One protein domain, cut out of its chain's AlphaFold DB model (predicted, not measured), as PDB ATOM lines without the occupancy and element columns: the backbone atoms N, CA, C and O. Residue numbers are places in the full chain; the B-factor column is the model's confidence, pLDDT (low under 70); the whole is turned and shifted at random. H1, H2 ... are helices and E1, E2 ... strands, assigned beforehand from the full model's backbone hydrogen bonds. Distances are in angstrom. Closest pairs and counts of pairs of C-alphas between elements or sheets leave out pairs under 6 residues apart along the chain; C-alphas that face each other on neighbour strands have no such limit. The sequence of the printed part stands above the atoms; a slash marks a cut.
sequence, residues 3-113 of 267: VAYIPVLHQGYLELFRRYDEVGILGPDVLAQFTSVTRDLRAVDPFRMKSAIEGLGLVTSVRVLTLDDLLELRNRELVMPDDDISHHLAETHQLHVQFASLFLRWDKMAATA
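AT A GLANCE: This is residues 3 to 113 of the 267 residues of the protein "CMP/dCMP-type deaminase domain-containing protein" of Candidatus Uhrbacteria bacterium GW2011_GWD2_52_7 (UniProt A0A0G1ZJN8). Two small parallel strand pairs, E1 with E2 and E3 with E4, make two halves, and each has a helix packed on it, H3 on E1 and E2 and H5 on E3 and E4. The short stretch of residues 3 to 4 lies between the halves, paired with E1. The printed part has 111 residues, with six named helices and four named strands in the order H1 E1 H2 H3 E2 H4 E3 H5 E4 H6; each sheet has two parallel strands, and the class is mixed, helices and strands. The whole is compact, with a radius of gyration of the C-alphas of 13.1 A, and rounded, with spans of 34 by 32 by 25 A.

HOW THE PARTS SIT: E1, residues 22 to 26, and E2, residues 61 to 65, are parallel neighbours at 23 degrees, with N 25 and O 63 within hydrogen-bond range at 2.8 A. Residues 3 to 4 pair in parallel with residues 24 to 25 of E1. The closest C-alphas of H3, residues 46 to 56, and E2 are those of Lys 50 and Val 62, 6.1 A apart. E1, H2, H3 and E2 form a strand-helix-strand unit, two parallel neighbour strands with helices between them along the chain, whose crossover is right-handed; H2 is residues 28 to 31. H1, residues 11 to 17, is near H3, with 5 pairs of C-alphas within 10 A. H4, residues 67 to 72, is close to H2 but not clearly touching, the closest C-alphas being those of Val 30 and Leu 67, 5.5 A apart. E3, residues 78 to 81, and E4, residues 97 to 100, are parallel neighbours at 37 degrees, with N 98 and O 78 within hydrogen-bond range at 2.8 A. With H5, residues 84 to 93, they form the second such unit, also right-handed; the closest C-alphas of H5 and E3 are those of Met 80 and Ser 86, 6.0 A apart. H6, residues 108 to 112, is close to H5 but not clearly touching, with the C-alphas of Asp 84 and Lys 108 closest at 6.0 A. E1 and E3 are apart. In H1, H3, H4, H5 and H6 every O i to N i+4 pair is within hydrogen-bond range; H2 is too short for such a pair.

IN THESE COORDINATES: E1 is 13.2 A from first to last C-alpha and starts at C-alpha 22, (33.991, -39.425, 14.728); E2 is 12.4 A. H3 is 15.3 A and H5 14.0 A. H1 begins at C-alpha 11, (31.655, -32.894, -1.904), and H6 ends at C-alpha 112, (9.706, -44.854, -4.653).

THE WHOLE: The two farthest C-alphas, those of Gly 55 and Ala 113, are 37.2 A apart. The printed part has no cut. The link from H2 to H3, residues 32 to 45, is long. The mean pLDDT of the printed part is 87.1; residue 36 and residues 102 to 113 are under 70.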
ATOM      1  N   VAL A   3      27.600 -42.493  11.441       95.44
ATOM      2  CA  VAL A   3      27.690 -43.858  10.912       95.44
ATOM      3  C   VAL A   3      27.073 -43.889   9.521       95.44
ATOM      4  O   VAL A   3      25.927 -43.485   9.351       95.44
ATOM      5  N   ALA A   4      27.821 -44.334   8.514       93.56
ATOM      6  CA  ALA A   4      27.350 -44.304   7.133       93.56
ATOM      7  C   ALA A   4      27.956 -45.411   6.266       93.56
ATOM      8  O   ALA A   4      29.100 -45.830   6.455       93.56
ATOM      9  N   TYR A   5      27.206 -45.830   5.246       92.56
ATOM     10  CA  TYR A   5      27.801 -46.455   4.071       92.56
ATOM     11  C   TYR A   5      28.433 -45.366   3.192       92.56
ATOM     12  O   TYR A   5      27.772 -44.385   2.845       92.56
ATOM     13  N   ILE A   6      29.714 -45.520   2.843       92.50
ATOM     14  CA  ILE A   6      30.489 -44.513   2.101       92.50
ATOM     15  C   ILE A   6      31.158 -45.187   0.892       92.50
ATOM     16  O   ILE A   6      32.332 -45.546   0.965       92.50
ATOM     17  N   PRO A   7      30.430 -45.406  -0.220       89.88
ATOM     18  CA  PRO A   7      30.986 -46.057  -1.407       89.88
ATOM     19  C   PRO A   7      31.981 -45.170  -2.154       89.88
ATOM     20  O   PRO A   7      32.933 -45.664  -2.748       89.88
ATOM     21  N   VAL A   8      31.755 -43.857  -2.154       89.75
ATOM     22  CA  VAL A   8      32.534 -42.873  -2.910       89.75
ATOM     23  C   VAL A   8      32.735 -41.613  -2.081       89.75
ATOM     24  O   VAL A   8      31.883 -41.253  -1.275       89.75
ATOM     25  N   LEU A   9      33.839 -40.902  -2.320       88.62
ATOM     26  CA  LEU A   9      34.047 -39.562  -1.773       88.62
ATOM     27  C   LEU A   9      33.655 -38.512  -2.809       88.62
ATOM     28  O   LEU A   9      34.207 -38.459  -3.904       88.62
ATOM     29  N   HIS A  10      32.717 -37.653  -2.432       87.25
ATOM     30  CA  HIS A  10      32.343 -36.453  -3.171       87.25
ATOM     31  C   HIS A  10      32.052 -35.320  -2.180       87.25
ATOM     32  O   HIS A  10      32.032 -35.528  -0.966       87.25
ATOM     33  N   GLN A  11      31.804 -34.117  -2.698       84.31
ATOM     34  CA  GLN A  11      31.655 -32.894  -1.904       84.31
ATOM     35  C   GLN A  11      30.652 -33.005  -0.736       84.31
ATOM     36  O   GLN A  11      30.915 -32.462   0.333       84.31
ATOM     37  N   GLY A  12      29.555 -33.753  -0.898       83.12
ATOM     38  CA  GLY A  12      28.545 -33.940   0.150       83.12
ATOM     39  C   GLY A  12      29.101 -34.628   1.401       83.12
ATOM     40  O   GLY A  12      28.881 -34.151   2.512       83.12
ATOM     41  N   TYR A  13      29.904 -35.686   1.233       87.81
ATOM     42  CA  TYR A  13      30.593 -36.330   2.358       87.81
ATOM     43  C   TYR A  13      31.628 -35.400   2.998       87.81
ATOM     44  O   TYR A  13      31.733 -35.358   4.218       87.81
ATOM     45  N   LEU A  14      32.350 -34.601   2.205       87.50
ATOM     46  CA  LEU A  14      33.330 -33.648   2.741       87.50
ATOM     47  C   LEU A  14      32.672 -32.576   3.620       87.50
ATOM     48  O   LEU A  14      33.222 -32.188   4.647       87.50
ATOM     49  N   GLU A  15      31.497 -32.082   3.231       86.31
ATOM     50  CA  GLU A  15      30.713 -31.137   4.034       86.31
ATOM     51  C   GLU A  15      30.124 -31.777   5.286       86.31
ATOM     52  O   GLU A  15      30.076 -31.131   6.332       86.31
ATOM     53  N   LEU A  16      29.716 -33.041   5.187       84.75
ATOM     54  CA  LEU A  16      29.215 -33.815   6.312       84.75
ATOM     55  C   LEU A  16      30.311 -34.067   7.354       84.75
ATOM     56  O   LEU A  16      30.085 -33.830   8.536       84.75
ATOM     57  N   PHE A  17      31.510 -34.476   6.930       89.50
ATOM     58  CA  PHE A  17      32.639 -34.740   7.828       89.50
ATOM     59  C   PHE A  17      33.050 -33.513   8.644       89.50
ATOM     60  O   PHE A  17      33.394 -33.650   9.807       89.50
ATOM     61  N   ARG A  18      32.908 -32.297   8.106       87.50
ATOM     62  CA  ARG A  18      33.176 -31.061   8.870       87.50
ATOM     63  C   ARG A  18      32.231 -30.838  10.056       87.50
ATOM     64  O   ARG A  18      32.488 -29.949  10.860       87.50
ATOM     65  N   ARG A  19      31.120 -31.575  10.139       89.44
ATOM     66  CA  ARG A  19      30.123 -31.455  11.213       89.44
ATOM     67  C   ARG A  19      30.313 -32.491  12.322       89.44
ATOM     68  O   ARG A  19      29.634 -32.384  13.339       89.44
ATOM     69  N   TYR A  20      31.181 -33.489  12.128       90.00
ATOM     70  CA  TYR A  20      31.314 -34.625  13.039       90.00
ATOM     71  C   TYR A  20      32.772 -35.059  13.203       90.00
ATOM     72  O   TYR A  20      33.462 -35.317  12.224       90.00
ATOM     73  N   ASP A  21      33.205 -35.240  14.450       88.00
ATOM     74  CA  ASP A  21      34.594 -35.604  14.760       88.00
ATOM     75  C   ASP A  21      34.891 -37.110  14.652       88.00
ATOM     76  O   ASP A  21      36.043 -37.507  14.471       88.00
ATOM     77  N   GLU A  22      33.870 -37.962  14.764       94.31
ATOM     78  CA  GLU A  22      33.991 -39.425  14.728       94.31
ATOM     79  C   GLU A  22      33.136 -40.009  13.599       94.31
ATOM     80  O   GLU A  22      31.922 -39.758  13.550       94.31
ATOM     81  N   VAL A  23      33.753 -40.826  12.737       95.62
ATOM     82  CA  VAL A  23      33.100 -41.475  11.590       95.62
ATOM     83  C   VAL A  23      33.219 -42.999  11.672       95.62
ATOM     84  O   VAL A  23      34.309 -43.564  11.664       95.62
ATOM     85  N   GLY A  24      32.078 -43.676  11.693       96.25
ATOM     86  CA  GLY A  24      31.926 -45.110  11.499       96.25
ATOM     87  C   GLY A  24      31.522 -45.427  10.061       96.25
ATOM     88  O   GLY A  24      30.469 -45.002   9.593       96.25
ATOM     89  N   ILE A  25      32.343 -46.190   9.353       96.56
ATOM     90  CA  ILE A  25      32.049 -46.710   8.017       96.56
ATOM     91  C   ILE A  25      31.442 -48.096   8.182       96.56
ATOM     92  O   ILE A  25      32.031 -48.941   8.852       96.56
ATOM     93  N   LEU A  26      30.294 -48.353   7.560       95.88
ATOM     94  CA  LEU A  26      29.686 -49.684   7.580       95.88
ATOM     95  C   LEU A  26      30.615 -50.721   6.927       95.88
ATOM     96  O   LEU A  26      31.061 -50.545   5.791       95.88
ATOM     97  N   GLY A  27      30.927 -51.778   7.676       94.75
ATOM     98  CA  GLY A  27      31.847 -52.835   7.277       94.75
ATOM     99  C   GLY A  27      31.236 -53.861   6.319       94.75
ATOM    100  O   GLY A  27      30.018 -53.895   6.121       94.75
ATOM    101  N   PRO A  28      32.072 -54.717   5.699       91.38
ATOM    102  CA  PRO A  28      31.619 -55.683   4.696       91.38
ATOM    103  C   PRO A  28      30.540 -56.659   5.184       91.38
ATOM    104  O   PRO A  28      29.675 -57.048   4.405       91.38
ATOM    105  N   ASP A  29      30.574 -57.049   6.456       91.94
ATOM    106  CA  ASP A  29      29.604 -57.942   7.097       91.94
ATOM    107  C   ASP A  29      28.222 -57.292   7.249       91.94
ATOM    108  O   ASP A  29      27.202 -57.930   6.992       91.94
ATOM    109  N   VAL A  30      28.182 -55.997   7.569       92.19
ATOM    110  CA  VAL A  30      26.938 -55.218   7.577       92.19
ATOM    111  C   VAL A  30      26.406 -55.064   6.152       92.19
ATOM    112  O   VAL A  30      25.229 -55.299   5.889       92.19
ATOM    113  N   LEU A  31      27.285 -54.722   5.205       89.81
ATOM    114  CA  LEU A  31      26.914 -54.485   3.808       89.81
ATOM    115  C   LEU A  31      26.469 -55.755   3.070       89.81
ATOM    116  O   LEU A  31      25.677 -55.663   2.132       89.81
ATOM    117  N   ALA A  32      26.915 -56.939   3.501       87.62
ATOM    118  CA  ALA A  32      26.498 -58.222   2.936       87.62
ATOM    119  C   ALA A  32      24.982 -58.474   3.051       87.62
ATOM    120  O   ALA A  32      24.431 -59.248   2.269       87.62
ATOM    121  N   GLN A  33      24.297 -57.786   3.972       87.62
ATOM    122  CA  GLN A  33      22.841 -57.840   4.128       87.62
ATOM    123  C   GLN A  33      22.093 -57.125   2.983       87.62
ATOM    124  O   GLN A  33      20.905 -57.361   2.771       87.62
ATOM    125  N   PHE A  34      22.785 -56.291   2.195       86.56
ATOM    126  CA  PHE A  34      22.195 -55.447   1.157       86.56
ATOM    127  C   PHE A  34      22.655 -55.864  -0.247       86.56
ATOM    128  O   PHE A  34      23.673 -55.410  -0.776       86.56
ATOM    129  N   THR A  35      21.861 -56.699  -0.916       76.81
ATOM    130  CA  THR A  35      22.154 -57.182  -2.283       76.81
ATOM    131  C   THR A  35      22.243 -56.067  -3.330       76.81
ATOM    132  O   THR A  35      22.982 -56.203  -4.303       76.81
ATOM    133  N   SER A  36      21.541 -54.949  -3.128       69.56
ATOM    134  CA  SER A  36      21.597 -53.760  -3.992       69.56
ATOM    135  C   SER A  36      22.955 -53.056  -3.959       69.56
ATOM    136  O   SER A  36      23.344 -52.421  -4.937       69.56
ATOM    137  N   VAL A  37      23.685 -53.186  -2.851       77.94
ATOM    138  CA  VAL A  37      24.923 -52.452  -2.571       77.94
ATOM    139  C   VAL A  37      26.160 -53.264  -2.940       77.94
ATOM    140  O   VAL A  37      27.138 -52.711  -3.438       77.94
ATOM    141  N   THR A  38      26.098 -54.588  -2.784       71.62
ATOM    142  CA  THR A  38      27.210 -55.506  -3.098       71.62
ATOM    143  C   THR A  38      27.645 -55.488  -4.569       71.62
ATOM    144  O   THR A  38      28.719 -55.989  -4.894       71.62
ATOM    145  N   ARG A  39      26.843 -54.898  -5.467       72.81
ATOM    146  CA  ARG A  39      27.146 -54.734  -6.898       72.81
ATOM    147  C   ARG A  39      27.501 -53.300  -7.311       72.81
ATOM    148  O   ARG A  39      27.625 -53.050  -8.510       72.81
ATOM    149  N   ASP A  40      27.639 -52.352  -6.379       78.88
ATOM    150  CA  ASP A  40      27.987 -50.969  -6.737       78.88
ATOM    151  C   ASP A  40      29.423 -50.901  -7.281       78.88
ATOM    152  O   ASP A  40      30.399 -50.959  -6.538       78.88
ATOM    153  N   LEU A  41      29.548 -50.747  -8.603       76.88
ATOM    154  CA  LEU A  41      30.830 -50.662  -9.314       76.88
ATOM    155  C   LEU A  41      31.706 -49.485  -8.864       76.88
ATOM    156  O   LEU A  41      32.903 -49.474  -9.145       76.88
ATOM    157  N   ARG A  42      31.122 -48.478  -8.209       81.25
ATOM    158  CA  ARG A  42      31.840 -47.292  -7.729       81.25
ATOM    159  C   ARG A  42      32.374 -47.478  -6.312       81.25
ATOM    160  O   ARG A  42      33.181 -46.660  -5.881       81.25
ATOM    161  N   ALA A  43      31.903 -48.495  -5.588       87.88
ATOM    162  CA  ALA A  43      32.201 -48.663  -4.178       87.88
ATOM    163  C   ALA A  43      33.686 -48.954  -3.948       87.88
ATOM    164  O   ALA A  43      34.247 -49.941  -4.426       87.88
ATOM    165  N   VAL A  44      34.319 -48.083  -3.172       91.06
ATOM    166  CA  VAL A  44      35.635 -48.315  -2.596       91.06
ATOM    167  C   VAL A  44      35.467 -49.220  -1.380       91.06
ATOM    168  O   VAL A  44      34.576 -49.014  -0.559       91.06
ATOM    169  N   ASP A  45      36.349 -50.211  -1.255       91.94
ATOM    170  CA  ASP A  45      36.431 -51.073  -0.074       91.94
ATOM    171  C   ASP A  45      36.430 -50.245   1.238       91.94
ATOM    172  O   ASP A  45      37.189 -49.272   1.326       91.94
ATOM    173  N   PRO A  46      35.628 -50.607   2.264       94.69
ATOM    174  CA  PRO A  46      35.502 -49.818   3.493       94.69
ATOM    175  C   PRO A  46      36.830 -49.524   4.201       94.69
ATOM    176  O   PRO A  46      37.000 -48.438   4.757       94.69
ATOM    177  N   PHE A  47      37.805 -50.438   4.151       95.88
ATOM    178  CA  PHE A  47      39.118 -50.218   4.766       95.88
ATOM    179  C   PHE A  47      39.965 -49.232   3.962       95.88
ATOM    180  O   PHE A  47      40.642 -48.381   4.538       95.88
ATOM    181  N   ARG A  48      39.898 -49.282   2.627       95.62
ATOM    182  CA  ARG A  48      40.514 -48.252   1.772       95.62
ATOM    183  C   ARG A  48      39.849 -46.890   1.952       95.62
ATOM    184  O   ARG A  48      40.548 -45.880   1.992       95.62
ATOM    185  N   MET A  49      38.523 -46.862   2.089       95.75
ATOM    186  CA  MET A  49      37.767 -45.640   2.359       95.75
ATOM    187  C   MET A  49      38.154 -45.034   3.712       95.75
ATOM    188  O   MET A  49      38.382 -43.829   3.791       95.75
ATOM    189  N   LYS A  50      38.329 -45.862   4.752       96.62
ATOM    190  CA  LYS A  50      38.877 -45.427   6.045       96.62
ATOM    191  C   LYS A  50      40.200 -44.686   5.866       96.62
ATOM    192  O   LYS A  50      40.299 -43.537   6.288       96.62
ATOM    193  N   SER A  51      41.167 -45.297   5.181       96.62
ATOM    194  CA  SER A  51      42.469 -44.668   4.926       96.62
ATOM    195  C   SER A  51      42.345 -43.352   4.151       96.62
ATOM    196  O   SER A  51      43.081 -42.406   4.418       96.62
ATOM    197  N   ALA A  52      41.408 -43.270   3.200       95.38
ATOM    198  CA  ALA A  52      41.158 -42.047   2.444       95.38
ATOM    199  C   ALA A  52      40.604 -40.922   3.335       95.38
ATOM    200  O   ALA A  52      41.101 -39.802   3.264       95.38
ATOM    201  N   ILE A  53      39.623 -41.214   4.196       94.94
ATOM    202  CA  ILE A  53      39.026 -40.226   5.110       94.94
ATOM    203  C   ILE A  53      40.041 -39.768   6.162       94.94
ATOM    204  O   ILE A  53      40.150 -38.568   6.413       94.94
ATOM    205  N   GLU A  54      40.826 -40.689   6.729       95.50
ATOM    206  CA  GLU A  54      41.925 -40.347   7.645       95.50
ATOM    207  C   GLU A  54      42.939 -39.414   6.965       95.50
ATOM    208  O   GLU A  54      43.355 -38.413   7.548       95.50
ATOM    209  N   GLY A  55      43.273 -39.679   5.696       94.81
ATOM    210  CA  GLY A  55      44.178 -38.846   4.902       94.81
ATOM    211  C   GLY A  55      43.662 -37.433   4.604       94.81
ATOM    212  O   GLY A  55      44.470 -36.543   4.344       94.81
ATOM    213  N   LEU A  56      42.347 -37.196   4.665       93.19
ATOM    214  CA  LEU A  56      41.773 -35.857   4.499       93.19
ATOM    215  C   LEU A  56      41.990 -34.964   5.728       93.19
ATOM    216  O   LEU A  56      41.894 -33.744   5.602       93.19
ATOM    217  N   GLY A  57      42.238 -35.548   6.908       93.69
ATOM    218  CA  GLY A  57      42.437 -34.799   8.152       93.69
ATOM    219  C   GLY A  57      41.229 -33.957   8.583       93.69
ATOM    220  O   GLY A  57      41.394 -32.972   9.296       93.69
ATOM    221  N   LEU A  58      40.023 -34.305   8.118       91.56
ATOM    222  CA  LEU A  58      38.783 -33.572   8.416       91.56
ATOM    223  C   LEU A  58      38.072 -34.065   9.680       91.56
ATOM    224  O   LEU A  58      37.156 -33.396  10.143       91.56
ATOM    225  N   VAL A  59      38.459 -35.232  10.197       93.62
ATOM    226  CA  VAL A  59      37.818 -35.901  11.335       93.62
ATOM    227  C   VAL A  59      38.881 -36.441  12.285       93.62
ATOM    228  O   VAL A  59      40.003 -36.732  11.873       93.62
ATOM    229  N   THR A  60      38.525 -36.585  13.558       93.38
ATOM    230  CA  THR A  60      39.444 -37.017  14.619       93.38
ATOM    231  C   THR A  60      39.648 -38.530  14.614       93.38
ATOM    232  O   THR A  60      40.746 -39.006  14.895       93.38
ATOM    233  N   SER A  61      38.607 -39.306  14.299       95.56
ATOM    234  CA  SER A  61      38.727 -40.762  14.202       95.56
ATOM    235  C   SER A  61      37.808 -41.368  13.150       95.56
ATOM    236  O   SER A  61      36.693 -40.896  12.917       95.56
ATOM    237  N   VAL A  62      38.293 -42.447  12.531       96.50
ATOM    238  CA  VAL A  62      37.544 -43.239  11.558       96.50
ATOM    239  C   VAL A  62      37.625 -44.711  11.943       96.50
ATOM    240  O   VAL A  62      38.709 -45.233  12.206       96.50
ATOM    241  N   ARG A  63      36.492 -45.410  11.959       97.00
ATOM    242  CA  ARG A  63      36.418 -46.855  12.219       97.00
ATOM    243  C   ARG A  63      35.609 -47.537  11.129       97.00
ATOM    244  O   ARG A  63      34.602 -46.994  10.701       97.00
ATOM    245  N   VAL A  64      36.024 -48.728  10.709       97.00
ATOM    246  CA  VAL A  64      35.130 -49.638   9.980       97.00
ATOM    247  C   VAL A  64      34.380 -50.439  11.038       97.00
ATOM    248  O   VAL A  64      35.022 -51.004  11.919       97.00
ATOM    249  N   LEU A  65      33.051 -50.412  10.997       96.69
ATOM    250  CA  LEU A  65      32.180 -51.012  12.003       96.69
ATOM    251  C   LEU A  65      31.617 -52.333  11.492       96.69
ATOM    252  O   LEU A  65      31.010 -52.373  10.420       96.69
ATOM    253  N   THR A  66      31.795 -53.381  12.284       95.88
ATOM    254  CA  THR A  66      31.087 -54.652  12.127       95.88
ATOM    255  C   THR A  66      29.657 -54.552  12.655       95.88
ATOM    256  O   THR A  66      29.274 -53.568  13.294       95.88
ATOM    257  N   LEU A  67      28.850 -55.582  12.415       93.19
ATOM    258  CA  LEU A  67      27.518 -55.689  12.992       93.19
ATOM    259  C   LEU A  67      27.573 -55.709  14.524       93.19
ATOM    260  O   LEU A  67      26.778 -55.028  15.168       93.19
ATOM    261  N   ASP A  68      28.539 -56.422  15.103       93.75
ATOM    262  CA  ASP A  68      28.727 -56.465  16.554       93.75
ATOM    263  C   ASP A  68      29.079 -55.074  17.107       93.75
ATOM    264  O   ASP A  68      28.465 -54.634  18.080       93.75
ATOM    265  N   ASP A  69      29.963 -54.324  16.429       95.19
ATOM    266  CA  ASP A  69      30.261 -52.933  16.799       95.19
ATOM    267  C   ASP A  69      28.989 -52.061  16.796       95.19
ATOM    268  O   ASP A  69      28.790 -51.245  17.695       95.19
ATOM    269  N   LEU A  70      28.107 -52.211  15.799       92.06
ATOM    270  CA  LEU A  70      26.847 -51.456  15.738       92.06
ATOM    271  C   LEU A  70      25.905 -51.811  16.893       92.06
ATOM    272  O   LEU A  70      25.278 -50.920  17.471       92.06
ATOM    273  N   LEU A  71      25.817 -53.092  17.250       92.00
ATOM    274  CA  LEU A  71      24.977 -53.560  18.352       92.00
ATOM    275  C   LEU A  71      25.478 -53.060  19.710       92.00
ATOM    276  O   LEU A  71      24.665 -52.708  20.568       92.00
ATOM    277  N   GLU A  72      26.794 -52.956  19.903       93.69
ATOM    278  CA  GLU A  72      27.384 -52.327  21.092       93.69
ATOM    279  C   GLU A  72      27.020 -50.838  21.200       93.69
ATOM    280  O   GLU A  72      26.862 -50.293  22.297       93.69
ATOM    281  N   LEU A  73      26.827 -50.175  20.059       89.94
ATOM    282  CA  LEU A  73      26.495 -48.758  19.973       89.94
ATOM    283  C   LEU A  73      24.993 -48.455  20.085       89.94
ATOM    284  O   LEU A  73      24.639 -47.280  20.148       89.94
ATOM    285  N   ARG A  74      24.111 -49.462  20.174       87.81
ATOM    286  CA  ARG A  74      22.638 -49.296  20.141       87.81
ATOM    287  C   ARG A  74      22.064 -48.292  21.149       87.81
ATOM    288  O   ARG A  74      21.043 -47.669  20.890       87.81
ATOM    289  N   ASN A  75      22.724 -48.140  22.300       88.69
ATOM    290  CA  ASN A  75      22.301 -47.252  23.388       88.69
ATOM    291  C   ASN A  75      22.893 -45.834  23.280       88.69
ATOM    292  O   ASN A  75      22.657 -45.002  24.155       88.69
ATOM    293  N   ARG A  76      23.714 -45.561  22.261       91.44
ATOM    294  CA  ARG A  76      24.273 -44.234  21.989       91.44
ATOM    295  C   ARG A  76      23.451 -43.556  20.904       91.44
ATOM    296  O   ARG A  76      22.944 -44.210  20.006       91.44
ATOM    297  N   GLU A  77      23.377 -42.232  20.964       91.88
ATOM    298  CA  GLU A  77      22.836 -41.442  19.862       91.88
ATOM    299  C   GLU A  77      23.823 -41.440  18.685       91.88
ATOM    300  O   GLU A  77      24.970 -40.979  18.787       91.88
ATOM    301  N   LEU A  78      23.379 -42.016  17.573       94.12
ATOM    302  CA  LEU A  78      24.104 -42.083  16.313       94.12
ATOM    303  C   LEU A  78      23.511 -41.082  15.331       94.12
ATOM    304  O   LEU A  78      22.312 -40.826  15.341       94.12
ATOM    305  N   VAL A  79      24.346 -40.549  14.447       93.56
ATOM    306  CA  VAL A  79      23.864 -39.806  13.283       93.56
ATOM    307  C   VAL A  79      24.071 -40.674  12.062       93.56
ATOM    308  O   VAL A  79      25.184 -41.152  11.850       93.56
ATOM    309  N   MET A  80      23.033 -40.863  11.255       93.25
ATOM    310  CA  MET A  80      23.135 -41.601   9.995       93.25
ATOM    311  C   MET A  80      22.547 -40.782   8.843       93.25
ATOM    312  O   MET A  80      21.673 -39.943   9.078       93.25
ATOM    313  N   PRO A  81      23.019 -40.971   7.601       89.56
ATOM    314  CA  PRO A  81      22.352 -40.421   6.429       89.56
ATOM    315  C   PRO A  81      20.882 -40.835   6.365       89.56
ATOM    316  O   PRO A  81      20.527 -41.947   6.737       89.56
ATOM    317  N   ASP A  82      20.031 -39.950   5.864       88.25
ATOM    318  CA  ASP A  82      18.627 -40.264   5.588       88.25
ATOM    319  C   ASP A  82      18.517 -41.098   4.293       88.25
ATOM    320  O   ASP A  82      18.283 -40.562   3.211       88.25
ATOM    321  N   ASP A  83      18.825 -42.398   4.380       86.56
ATOM    322  CA  ASP A  83      18.832 -43.330   3.248       86.56
ATOM    323  C   ASP A  83      18.332 -44.741   3.619       86.56
ATOM    324  O   ASP A  83      18.261 -45.110   4.793       86.56
ATOM    325  N   ASP A  84      18.001 -45.558   2.611       85.31
ATOM    326  CA  ASP A  84      17.371 -46.875   2.804       85.31
ATOM    327  C   ASP A  84      18.188 -47.880   3.642       85.31
ATOM    328  O   ASP A  84      17.608 -48.690   4.360       85.31
ATOM    329  N   ILE A  85      19.523 -47.816   3.608       90.50
ATOM    330  CA  ILE A  85      20.402 -48.669   4.433       90.50
ATOM    331  C   ILE A  85      20.317 -48.221   5.889       90.50
ATOM    332  O   ILE A  85      20.198 -49.048   6.789       90.50
ATOM    333  N   SER A  86      20.382 -46.911   6.119       91.81
ATOM    334  CA  SER A  86      20.395 -46.331   7.457       91.81
ATOM    335  C   SER A  86      19.073 -46.563   8.182       91.81
ATOM    336  O   SER A  86      19.086 -46.991   9.335       91.81
ATOM    337  N   HIS A  87      17.941 -46.379   7.491       91.25
ATOM    338  CA  HIS A  87      16.616 -46.721   8.023       91.25
ATOM    339  C   HIS A  87      16.487 -48.214   8.312       91.25
ATOM    340  O   HIS A  87      16.099 -48.587   9.418       91.25
ATOM    341  N   HIS A  88      16.897 -49.075   7.374       91.56
ATOM    342  CA  HIS A  88      16.842 -50.521   7.584       91.56
ATOM    343  C   HIS A  88      17.654 -50.965   8.805       91.56
ATOM    344  O   HIS A  88      17.169 -51.773   9.596       91.56
ATOM    345  N   LEU A  89      18.869 -50.439   8.993       92.88
ATOM    346  CA  LEU A  89      19.700 -50.777  10.151       92.88
ATOM    347  C   LEU A  89      19.110 -50.238  11.454       92.88
ATOM    348  O   LEU A  89      19.114 -50.954  12.458       92.88
ATOM    349  N   ALA A  90      18.592 -49.007  11.442       92.56
ATOM    350  CA  ALA A  90      17.977 -48.394  12.611       92.56
ATOM    351  C   ALA A  90      16.766 -49.199  13.100       92.56
ATOM    352  O   ALA A  90      16.676 -49.501  14.288       92.56
ATOM    353  N   GLU A  91      15.882 -49.608  12.187       92.38
ATOM    354  CA  GLU A  91      14.709 -50.428  12.502       92.38
ATOM    355  C   GLU A  91      15.096 -51.854  12.912       92.38
ATOM    356  O   GLU A  91      14.702 -52.323  13.982       92.38
ATOM    357  N   THR A  92      15.903 -52.537  12.095       91.50
ATOM    358  CA  THR A  92      16.250 -53.955  12.300       91.50
ATOM    359  C   THR A  92      17.008 -54.181  13.604       91.50
ATOM    360  O   THR A  92      16.782 -55.179  14.289       91.50
ATOM    361  N   HIS A  93      17.889 -53.248  13.974       91.88
ATOM    362  CA  HIS A  93      18.740 -53.372  15.158       91.88
ATOM    363  C   HIS A  93      18.347 -52.429  16.301       91.88
ATOM    364  O   HIS A  93      19.053 -52.383  17.309       91.88
ATOM    365  N   GLN A  94      17.216 -51.722  16.177       90.94
ATOM    366  CA  GLN A  94      16.686 -50.793  17.185       90.94
ATOM    367  C   GLN A  94      17.726 -49.754  17.635       90.94
ATOM    368  O   GLN A  94      17.904 -49.498  18.827       90.94
ATOM    369  N   LEU A  95      18.454 -49.184  16.674       92.38
ATOM    370  CA  LEU A  95      19.489 -48.190  16.948       92.38
ATOM    371  C   LEU A  95      18.851 -46.826  17.237       92.38
ATOM    372  O   LEU A  95      17.904 -46.416  16.565       92.38
ATOM    373  N   HIS A  96      19.404 -46.083  18.195       92.88
ATOM    374  CA  HIS A  96      18.981 -44.709  18.463       92.88
ATOM    375  C   HIS A  96      19.651 -43.735  17.478       92.88
ATOM    376  O   HIS A  96      20.807 -43.346  17.661       92.88
ATOM    377  N   VAL A  97      18.935 -43.374  16.406       93.62
ATOM    378  CA  VAL A  97      19.488 -42.648  15.251       93.62
ATOM    379  C   VAL A  97      18.803 -41.300  15.025       93.62
ATOM    380  O   VAL A  97      17.580 -41.214  14.937       93.62
ATOM    381  N   GLN A  98      19.611 -40.257  14.836       92.56
ATOM    382  CA  GLN A  98      19.210 -38.991  14.231       92.56
ATOM    383  C   GLN A  98      19.577 -38.998  12.739       92.56
ATOM    384  O   GLN A  98      20.750 -39.115  12.378       92.56
ATOM    385  N   PHE A  99      18.586 -38.832  11.863       90.31
ATOM    386  CA  PHE A  99      18.815 -38.816  10.418       90.31
ATOM    387  C   PHE A  99      19.273 -37.441   9.918       90.31
ATOM    388  O   PHE A  99      18.672 -36.409  10.224       90.31
ATOM    389  N   ALA A 100      20.347 -37.427   9.128       84.25
ATOM    390  CA  ALA A 100      20.878 -36.238   8.473       84.25
ATOM    391  C   ALA A 100      20.415 -36.184   7.008       84.25
ATOM    392  O   ALA A 100      20.872 -36.965   6.172       84.25
ATOM    393  N   SER A 101      19.535 -35.229   6.690       72.88
ATOM    394  CA  SER A 101      18.995 -35.040   5.336       72.88
ATOM    395  C   SER A 101      20.009 -34.339   4.420       72.88
ATOM    396  O   SER A 101      20.085 -33.110   4.359       72.88
ATOM    397  N   LEU A 102      20.844 -35.133   3.745       67.88
ATOM    398  CA  LEU A 102      21.845 -34.704   2.762       67.88
ATOM    399  C   LEU A 102      21.897 -35.735   1.625       67.88
ATOM    400  O   LEU A 102      21.922 -36.937   1.879       67.88
ATOM    401  N   PHE A 103      21.946 -35.288   0.365       60.22
ATOM    402  CA  PHE A 103      22.090 -36.205  -0.770       60.22
ATOM    403  C   PHE A 103      23.524 -36.750  -0.837       60.22
ATOM    404  O   PHE A 103      24.447 -36.061  -1.280       60.22
ATOM    405  N   LEU A 104      23.707 -37.988  -0.379       68.81
ATOM    406  CA  LEU A 104      25.003 -38.679  -0.344       68.81
ATOM    407  C   LEU A 104      25.056 -39.882  -1.294       68.81
ATOM    408  O   LEU A 104      26.092 -40.184  -1.877       68.81
ATOM    409  N   ARG A 105      23.924 -40.561  -1.500       69.81
ATOM    410  CA  ARG A 105      23.786 -41.657  -2.463       69.81
ATOM    411  C   ARG A 105      22.348 -41.760  -2.957       69.81
ATOM    412  O   ARG A 105      21.460 -41.088  -2.444       69.81
ATOM    413  N   TRP A 106      22.123 -42.612  -3.956       51.88
ATOM    414  CA  TRP A 106      20.766 -42.945  -4.381       51.88
ATOM    415  C   TRP A 106      19.998 -43.585  -3.230       51.88
ATOM    416  O   TRP A 106      20.457 -44.574  -2.655       51.88
ATOM    417  N   ASP A 107      18.846 -42.998  -2.933       62.03
ATOM    418  CA  ASP A 107      17.916 -43.443  -1.910       62.03
ATOM    419  C   ASP A 107      16.689 -44.076  -2.577       62.03
ATOM    420  O   ASP A 107      15.948 -43.432  -3.330       62.03
ATOM    421  N   LYS A 108      16.484 -45.368  -2.303       58.84
ATOM    422  CA  LYS A 108      15.330 -46.124  -2.795       58.84
ATOM    423  C   LYS A 108      14.018 -45.561  -2.246       58.84
ATOM    424  O   LYS A 108      13.015 -45.590  -2.962       58.84
ATOM    425  N   MET A 109      14.002 -45.047  -1.016       58.56
ATOM    426  CA  MET A 109      12.797 -44.486  -0.401       58.56
ATOM    427  C   MET A 109      12.373 -43.207  -1.127       58.56
ATOM    428  O   MET A 109      11.243 -43.133  -1.609       58.56
ATOM    429  N   ALA A 110      13.290 -42.262  -1.349       58.12
ATOM    430  CA  ALA A 110      13.024 -41.080  -2.169       58.12
ATOM    431  C   ALA A 110      12.623 -41.410  -3.621       58.12
ATOM    432  O   ALA A 110      11.758 -40.736  -4.188       58.12
ATOM    433  N   ALA A 111      13.214 -42.445  -4.231       54.75
ATOM    434  CA  ALA A 111      12.888 -42.858  -5.601       54.75
ATOM    435  C   ALA A 111      11.498 -43.511  -5.734       54.75
ATOM    436  O   ALA A 111      10.885 -43.447  -6.800       54.75
ATOM    437  N   THR A 112      10.999 -44.144  -4.669       55.62
ATOM    438  CA  THR A 112       9.706 -44.854  -4.653       55.62
ATOM    439  C   THR A 112       8.579 -44.064  -3.987       55.62
ATOM    440  O   THR A 112       7.424 -44.488  -4.041       55.62
ATOM    441  N   ALA A 113       8.881 -42.904  -3.400       58.84
ATOM    442  CA  ALA A 113       7.902 -42.062  -2.729       58.84
ATOM    443  C   ALA A 113       6.820 -41.544  -3.694       58.84
ATOM    444  O   ALA A 113       7.108 -41.037  -4.783       58.84
TER     445      ALA A 113